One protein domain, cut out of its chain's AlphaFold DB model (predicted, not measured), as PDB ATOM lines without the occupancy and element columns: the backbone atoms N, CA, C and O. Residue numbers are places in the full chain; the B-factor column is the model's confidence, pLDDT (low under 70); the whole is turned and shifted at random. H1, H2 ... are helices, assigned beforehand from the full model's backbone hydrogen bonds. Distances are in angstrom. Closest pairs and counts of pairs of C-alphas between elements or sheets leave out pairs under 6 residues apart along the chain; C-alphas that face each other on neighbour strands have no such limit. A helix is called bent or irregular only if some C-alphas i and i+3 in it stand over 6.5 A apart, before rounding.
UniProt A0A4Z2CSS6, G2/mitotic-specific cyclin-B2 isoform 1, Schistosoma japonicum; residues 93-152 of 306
ATOM      1  N   HIS A  93     231.978 274.243 340.313       55.75
ATOM      2  CA  HIS A  93     230.791 273.462 340.665       55.75
ATOM      3  C   HIS A  93     229.827 273.318 339.480       55.75
ATOM      4  O   HIS A  93     229.488 272.200 339.102       55.75
ATOM      5  N   LYS A  94     229.493 274.436 338.817       63.06
ATOM      6  CA  LYS A  94     228.591 274.449 337.655       63.06
ATOM      7  C   LYS A  94     229.154 273.659 336.473       63.06
ATOM      8  O   LYS A  94     228.394 273.008 335.765       63.06
ATOM      9  N   LEU A  95     230.476 273.675 336.277       66.88
ATOM     10  CA  LEU A  95     231.123 272.894 335.219       66.88
ATOM     11  C   LEU A  95     230.970 271.387 335.459       66.88
ATOM     12  O   LEU A  95     230.574 270.659 334.553       66.88
ATOM     13  N   LYS A  96     231.262 270.911 336.677       72.25
ATOM     14  CA  LYS A  96     231.145 269.483 337.011       72.25
ATOM     15  C   LYS A  96     229.702 268.994 336.901       72.25
ATOM     16  O   LYS A  96     229.477 267.912 336.361       72.25
ATOM     17  N   GLU A  97     228.742 269.794 337.360       73.94
ATOM     18  CA  GLU A  97     227.310 269.516 337.210       73.94
ATOM     19  C   GLU A  97     226.898 269.461 335.737       73.94
ATOM     20  O   GLU A  97     226.301 268.477 335.307       73.94
ATOM     21  N   PHE A  98     227.289 270.454 334.932       69.56
ATOM     22  CA  PHE A  98     227.002 270.467 333.498       69.56
ATOM     23  C   PHE A  98     227.594 269.249 332.782       69.56
ATOM     24  O   PHE A  98     226.902 268.580 332.016       69.56
ATOM     25  N   GLN A  99     228.858 268.912 333.054       72.06
ATOM     26  CA  GLN A  99     229.517 267.741 332.475       72.06
ATOM     27  C   GLN A  99     228.835 266.429 332.878       72.06
ATOM     28  O   GLN A  99     228.808 265.487 332.081       72.06
ATOM     29  N   ALA A 100     228.314 266.342 334.106       76.88
ATOM     30  CA  ALA A 100     227.557 265.188 334.579       76.88
ATOM     31  C   ALA A 100     226.197 265.094 333.872       76.88
ATOM     32  O   ALA A 100     225.908 264.062 333.268       76.88
ATOM     33  N   CYS A 101     225.414 266.178 333.847       75.31
ATOM     34  CA  CYS A 101     224.135 266.240 333.133       75.31
ATOM     35  C   CYS A 101     224.296 265.914 331.647       75.31
ATOM     36  O   CYS A 101     223.553 265.099 331.109       75.31
ATOM     37  N   ARG A 102     225.306 266.483 330.982       71.69
ATOM     38  CA  ARG A 102     225.589 266.215 329.568       71.69
ATOM     39  C   ARG A 102     225.929 264.747 329.317       71.69
ATOM     40  O   ARG A 102     225.487 264.188 328.315       71.69
ATOM     41  N   ARG A 103     226.708 264.118 330.205       74.56
ATOM     42  CA  ARG A 103     227.010 262.681 330.118       74.56
ATOM     43  C   ARG A 103     225.751 261.833 330.263       74.56
ATOM     44  O   ARG A 103     225.580 260.922 329.464       74.56
ATOM     45  N   ILE A 104     224.884 262.162 331.221       76.50
ATOM     46  CA  ILE A 104     223.609 261.465 331.440       76.50
ATOM     47  C   ILE A 104     222.725 261.580 330.193       76.50
ATOM     48  O   ILE A 104     222.395 260.563 329.602       76.50
ATOM     49  N   VAL A 105     222.473 262.800 329.704       73.56
ATOM     50  CA  VAL A 105     221.657 263.027 328.496       73.56
ATOM     51  C   VAL A 105     222.233 262.297 327.279       73.56
ATOM     52  O   VAL A 105     221.492 261.671 326.530       73.56
ATOM     53  N   ARG A 106     223.560 262.322 327.081       71.31
ATOM     54  CA  ARG A 106     224.205 261.583 325.983       71.31
ATOM     55  C   ARG A 106     223.992 260.074 326.119       71.31
ATOM     56  O   ARG A 106     223.697 259.433 325.118       71.31
ATOM     57  N   MET A 107     224.152 259.514 327.319       73.31
ATOM     58  CA  MET A 107     223.937 258.084 327.574       73.31
ATOM     59  C   MET A 107     222.473 257.697 327.352       73.31
ATOM     60  O   MET A 107     222.224 256.701 326.682       73.31
ATOM     61  N   ASP A 108     221.528 258.511 327.824       75.06
ATOM     62  CA  ASP A 108     220.091 258.286 327.650       75.06
ATOM     63  C   ASP A 108     219.687 258.341 326.168       75.06
ATOM     64  O   ASP A 108     218.963 257.471 325.687       75.06
ATOM     65  N   CYS A 109     220.206 259.312 325.405       65.69
ATOM     66  CA  CYS A 109     219.978 259.393 323.960       65.69
ATOM     67  C   CYS A 109     220.547 258.177 323.215       65.69
ATOM     68  O   CYS A 109     219.864 257.622 322.357       65.69
ATOM     69  N   LEU A 110     221.768 257.744 323.552       68.94
ATOM     70  CA  LEU A 110     222.413 256.574 322.939       68.94
ATOM     71  C   LEU A 110     221.760 255.244 323.348       68.94
ATOM     72  O   LEU A 110     221.833 254.279 322.595       68.94
ATOM     73  N   ALA A 111     221.145 255.180 324.529       71.62
ATOM     74  CA  ALA A 111     220.400 254.016 325.005       71.62
ATOM     75  C   ALA A 111     218.960 253.963 324.461       71.62
ATOM     76  O   ALA A 111     218.297 252.930 324.570       71.62
ATOM     77  N   SER A 112     218.462 255.063 323.889       71.94
ATOM     78  CA  SER A 112     217.135 255.124 323.278       71.94
ATOM     79  C   SER A 112     217.087 254.379 321.936       71.94
ATOM     80  O   SER A 112     218.092 254.224 321.247       71.94
ATOM     81  N   GLN A 113     215.888 253.962 321.520       59.38
ATOM     82  CA  GLN A 113     215.660 253.308 320.220       59.38
ATOM     83  C   GLN A 113     215.984 254.211 319.007       59.38
ATOM     84  O   GLN A 113     216.033 253.713 317.889       59.38
ATOM     85  N   LEU A 114     216.251 255.509 319.220       57.44
ATOM     86  CA  LEU A 114     216.719 256.466 318.208       57.44
ATOM     87  C   LEU A 114     218.245 256.448 317.995       57.44
ATOM     88  O   LEU A 114     218.768 257.286 317.265       57.44
ATOM     89  N   ALA A 115     218.991 255.523 318.606       57.25
ATOM     90  CA  ALA A 115     220.444 255.447 318.436       57.25
ATOM     91  C   ALA A 115     220.884 255.306 316.961       57.25
ATOM     92  O   ALA A 115     221.950 255.800 316.595       57.25
ATOM     93  N   GLU A 116     220.059 254.691 316.105       54.03
ATOM     94  CA  GLU A 116     220.303 254.594 314.655       54.03
ATOM     95  C   GLU A 116     220.112 255.931 313.908       54.03
ATOM     96  O   GLU A 116     220.705 256.129 312.849       54.03
ATOM     97  N   GLU A 117     219.359 256.880 314.478       55.78
ATOM     98  CA  GLU A 117     219.207 258.255 313.972       55.78
ATOM     99  C   GLU A 117     220.298 259.203 314.491       55.78
ATOM    100  O   GLU A 117     220.286 260.395 314.169       55.78
ATOM    101  N   PHE A 118     221.260 258.712 315.285       60.97
ATOM    102  CA  PHE A 118     222.373 259.531 315.752       60.97
ATOM    103  C   PHE A 118     223.305 259.841 314.576       60.97
ATOM    104  O   PHE A 118     224.282 259.142 314.304       60.97
ATOM    105  N   LEU A 119     222.965 260.902 313.845       63.56
ATOM    106  CA  LEU A 119     223.763 261.407 312.748       63.56
ATOM    107  C   LEU A 119     225.120 261.831 313.315       63.56
ATOM    108  O   LEU A 119     225.211 262.759 314.123       63.56
ATOM    109  N   ASP A 120     226.188 261.167 312.879       71.88
ATOM    110  CA  ASP A 120     227.517 261.746 313.013       71.88
ATOM    111  C   ASP A 120     227.557 263.010 312.144       71.88
ATOM    112  O   ASP A 120     227.695 262.952 310.920       71.88
ATOM    113  N   VAL A 121     227.374 264.152 312.811       74.06
ATOM    114  CA  VAL A 121     227.318 265.501 312.228       74.06
ATOM    115  C   VAL A 121     228.557 265.800 311.382       74.06
ATOM    116  O   VAL A 121     228.477 266.567 310.424       74.06
ATOM    117  N   ASP A 122     229.688 265.180 311.720       77.38
ATOM    118  CA  ASP A 122     230.969 265.425 311.075       77.38
ATOM    119  C   ASP A 122     231.327 264.307 310.064       77.38
ATOM    120  O   ASP A 122     232.386 264.355 309.444       77.38
ATOM    121  N   ARG A 123     230.455 263.308 309.826       76.56
ATOM    122  CA  ARG A 123     230.738 262.142 308.955       76.56
ATOM    123  C   ARG A 123     231.194 262.528 307.547       76.56
ATOM    124  O   ARG A 123     232.046 261.861 306.963       76.56
ATOM    125  N   ASN A 124     230.616 263.595 307.002       74.88
ATOM    126  CA  ASN A 124     230.915 264.084 305.654       74.88
ATOM    127  C   ASN A 124     232.280 264.784 305.557       74.88
ATOM    128  O   ASN A 124     232.772 265.001 304.455       74.88
ATOM    129  N   ASP A 125     232.902 265.100 306.692       80.69
ATOM    130  CA  ASP A 125     234.216 265.734 306.762       80.69
ATOM    131  C   ASP A 125     235.363 264.700 306.698       80.69
ATOM    132  O   ASP A 125     236.544 265.066 306.720       80.69
ATOM    133  N   TYR A 126     235.036 263.401 306.608       74.44
ATOM    134  CA  TYR A 126     236.000 262.305 306.521       74.44
ATOM    135  C   TYR A 126     236.804 262.380 305.212       74.44
ATOM    136  O   TYR A 126     236.311 262.056 304.133       74.44
ATOM    137  N   GLY A 127     238.068 262.790 305.318       75.31
ATOM    138  CA  GLY A 127     239.000 262.896 304.190       75.31
ATOM    139  C   GLY A 127     239.450 264.320 303.870       75.31
ATOM    140  O   GLY A 127     240.405 264.480 303.110       75.31
ATOM    141  N   ASP A 128     238.841 265.339 304.480       83.56
ATOM    142  CA  ASP A 128     239.387 266.693 304.449       83.56
ATOM    143  C   ASP A 128     240.406 266.870 305.585       83.56
ATOM    144  O   ASP A 128     240.095 266.761 306.770       83.56
ATOM    145  N   ALA A 129     241.660 267.140 305.229       80.44
ATOM    146  CA  ALA A 129     242.699 267.409 306.217       80.44
ATOM    147  C   ALA A 129     242.445 268.721 306.985       80.44
ATOM    148  O   ALA A 129     242.911 268.859 308.114       80.44
ATOM    149  N   ALA A 130     241.703 269.670 306.400       80.94
ATOM    150  CA  ALA A 130     241.412 270.965 307.005       80.94
ATOM    151  C   ALA A 130     240.327 270.902 308.093       80.94
ATOM    152  O   ALA A 130     240.305 271.755 308.978       80.94
ATOM    153  N   THR A 131     239.444 269.901 308.064       77.25
ATOM    154  CA  THR A 131     238.349 269.756 309.044       77.25
ATOM    155  C   THR A 131     238.806 269.103 310.340       77.25
ATOM    156  O   THR A 131     238.145 269.251 311.368       77.25
ATOM    157  N   VAL A 132     239.942 268.395 310.309       82.19
ATOM    158  CA  VAL A 132     240.552 267.755 311.482       82.19
ATOM    159  C   VAL A 132     239.526 266.859 312.208       82.19
ATOM    160  O   VAL A 132     239.472 266.800 313.438       82.19
ATOM    161  N   TYR A 133     238.713 266.137 311.420       83.12
ATOM    162  CA  TYR A 133     237.597 265.290 311.868       83.12
ATOM    163  C   TYR A 133     237.890 264.444 313.124       83.12
ATOM    164  O   TYR A 133     237.097 264.509 314.062       83.12
ATOM    165  N   PRO A 134     239.039 263.736 313.251       84.31
ATOM    166  CA  PRO A 134     239.314 262.904 314.431       84.31
ATOM    167  C   PRO A 134     239.337 263.663 315.767       84.31
ATOM    168  O   PRO A 134     239.262 263.052 316.831       84.31
ATOM    169  N   TYR A 135     239.477 264.990 315.732       86.06
ATOM    170  CA  TYR A 135     239.507 265.841 316.915       86.06
ATOM    171  C   TYR A 135     238.230 266.666 317.094       86.06
ATOM    172  O   TYR A 135     238.131 267.365 318.101       86.06
ATOM    173  N   SER A 136     237.251 266.597 316.184       83.62
ATOM    174  CA  SER A 136     236.072 267.476 316.200       83.62
ATOM    175  C   SER A 136     235.303 267.397 317.525       83.62
ATOM    176  O   SER A 136     234.924 268.423 318.094       83.62
ATOM    177  N   GLU A 137     235.107 266.190 318.064       81.94
ATOM    178  CA  GLU A 137     234.444 265.964 319.352       81.94
ATOM    179  C   GLU A 137     235.275 266.525 320.514       81.94
ATOM    180  O   GLU A 137     234.746 267.225 321.380       81.94
ATOM    181  N   ARG A 138     236.592 266.281 320.516       85.25
ATOM    182  CA  ARG A 138     237.509 266.776 321.557       85.25
ATOM    183  C   ARG A 138     237.575 268.300 321.577       85.25
ATOM    184  O   ARG A 138     237.508 268.888 322.652       85.25
ATOM    185  N   ILE A 139     237.681 268.925 320.406       86.56
ATOM    186  CA  ILE A 139     237.704 270.382 320.245       86.56
ATOM    187  C   ILE A 139     236.401 270.971 320.774       86.56
ATOM    188  O   ILE A 139     236.427 271.908 321.563       86.56
ATOM    189  N   PHE A 140     235.257 270.401 320.404       83.25
ATOM    190  CA  PHE A 140     233.970 270.916 320.857       83.25
ATOM    191  C   PHE A 140     233.758 270.757 322.363       83.25
ATOM    192  O   PHE A 140     233.296 271.692 323.010       83.25
ATOM    193  N   ASN A 141     234.155 269.617 322.936       82.69
ATOM    194  CA  ASN A 141     234.137 269.416 324.386       82.69
ATOM    195  C   ASN A 141     235.006 270.454 325.099       82.69
ATOM    196  O   ASN A 141     234.540 271.095 326.037       82.69
ATOM    197  N   TYR A 142     236.224 270.673 324.599       85.94
ATOM    198  CA  TYR A 142     237.121 271.697 325.119       85.94
ATOM    199  C   TYR A 142     236.487 273.093 325.058       85.94
ATOM    200  O   TYR A 142     236.479 273.801 326.059       85.94
ATOM    201  N   LEU A 143     235.913 273.485 323.917       83.94
ATOM    202  CA  LEU A 143     235.293 274.802 323.760       83.94
ATOM    203  C   LEU A 143     234.097 274.999 324.699       83.94
ATOM    204  O   LEU A 143     233.987 276.066 325.293       83.94
ATOM    205  N   GLN A 144     233.245 273.986 324.892       79.75
ATOM    206  CA  GLN A 144     232.142 274.056 325.861       79.75
ATOM    207  C   GLN A 144     232.643 274.192 327.301       79.75
ATOM    208  O   GLN A 144     232.130 275.009 328.064       79.75
ATOM    209  N   ASP A 145     233.672 273.430 327.673       80.62
ATOM    210  CA  ASP A 145     234.275 273.546 329.000       80.62
ATOM    211  C   ASP A 145     234.851 274.956 329.213       80.62
ATOM    212  O   ASP A 145     234.649 275.558 330.268       80.62
ATOM    213  N   ARG A 146     235.522 275.528 328.201       80.88
ATOM    214  CA  ARG A 146     236.033 276.907 328.263       80.88
ATOM    215  C   ARG A 146     234.912 277.942 328.347       80.88
ATOM    216  O   ARG A 146     235.064 278.901 329.099       80.88
ATOM    217  N   GLU A 147     233.808 277.762 327.625       78.69
ATOM    218  CA  GLU A 147     232.647 278.662 327.676       78.69
ATOM    219  C   GLU A 147     232.107 278.740 329.107       78.69
ATOM    220  O   GLU A 147     231.975 279.820 329.675       78.69
ATOM    221  N   LEU A 148     231.910 277.593 329.748       73.88
ATOM    222  CA  LEU A 148     231.389 277.517 331.114       73.88
ATOM    223  C   LEU A 148     232.358 278.041 332.175       73.88
ATOM    224  O   LEU A 148     231.926 278.477 333.242       73.88
ATOM    225  N   LEU A 149     233.661 277.994 331.902       72.38
ATOM    226  CA  LEU A 149     234.682 278.542 332.790       72.38
ATOM    227  C   LEU A 149     234.791 280.066 332.682       72.38
ATOM    228  O   LEU A 149     235.067 280.722 333.682       72.38
ATOM    229  N   VAL A 150     234.600 280.627 331.486       67.88
ATOM    230  CA  VAL A 150     234.942 282.028 331.184       67.88
ATOM    231  C   VAL A 150     233.710 282.924 331.048       67.88
ATOM    232  O   VAL A 150     233.789 284.118 331.334       67.88
ATOM    233  N   GLN A 151     232.575 282.368 330.622       66.12
ATOM    234  CA  GLN A 151     231.375 283.100 330.221       66.12
ATOM    235  C   GLN A 151     230.176 283.094 331.196       66.12
ATOM    236  O   GLN A 151     229.150 283.670 330.825       66.12
ATOM    237  N   PRO A 152     230.212 282.568 332.443       58.16
ATOM    238  CA  PRO A 152     229.157 282.890 333.398       58.16
ATOM    239  C   PRO A 152     229.360 284.332 333.895       58.16
ATOM    240  O   PRO A 152     229.829 284.568 335.009       58.16
TER     241      PRO A 152
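What this domain is: This is residues 93 to 152 of the 306 residues of the protein "G2/mitotic-specific cyclin-B2 isoform 1" of Schistosoma japonicum (UniProt A0A4Z2CSS6). Two long helices make a flat, open V, meeting where H1 begins and H2 nears its end, while a long winding link joins their spread ends. Residues 100 to 108 of H1 and residues 111 to 117 stand free. The printed part has 60 residues with two named helices, H1 then H2, and no named strand; its class is all helix. It is loose, with a radius of gyration of the C-alphas of 14.1 A and spans of 38 by 33 by 13 A.

How they stand to each other: H1, residues 93 to 111, and H2, residues 133 to 150, form a helical hairpin. They touch through residues 94 to 95 and 145 to 149 alone; the closest C-alphas, of Leu 95 and Leu 148, are 6.2 A apart. They run opposite ways at a steep tilt of 36 degrees, only just steep. Every O i to N i+4 pair is within hydrogen-bond range in H1, and 12 of 14 in H2.

Where its parts are: H1 begins at C-alpha 93 (230.791, 273.462, 340.665) and is 27.0 A long. H2 ends at C-alpha 150 (234.942, 282.028, 331.184) and is 25.7 A long; it is irregular, with C-alphas 134 and 137 7.6 A apart.

The domain as a whole: The C-alphas of His 93 and Gly 127, the two farthest apart, are 38.9 A apart. The printed part has no cut, and the 21-residue link is long. Mean pLDDT of the printed part is 73.7; residues 93 to 95, 98, 109 to 110, 113 to 119 and 150 to 152 are under 70.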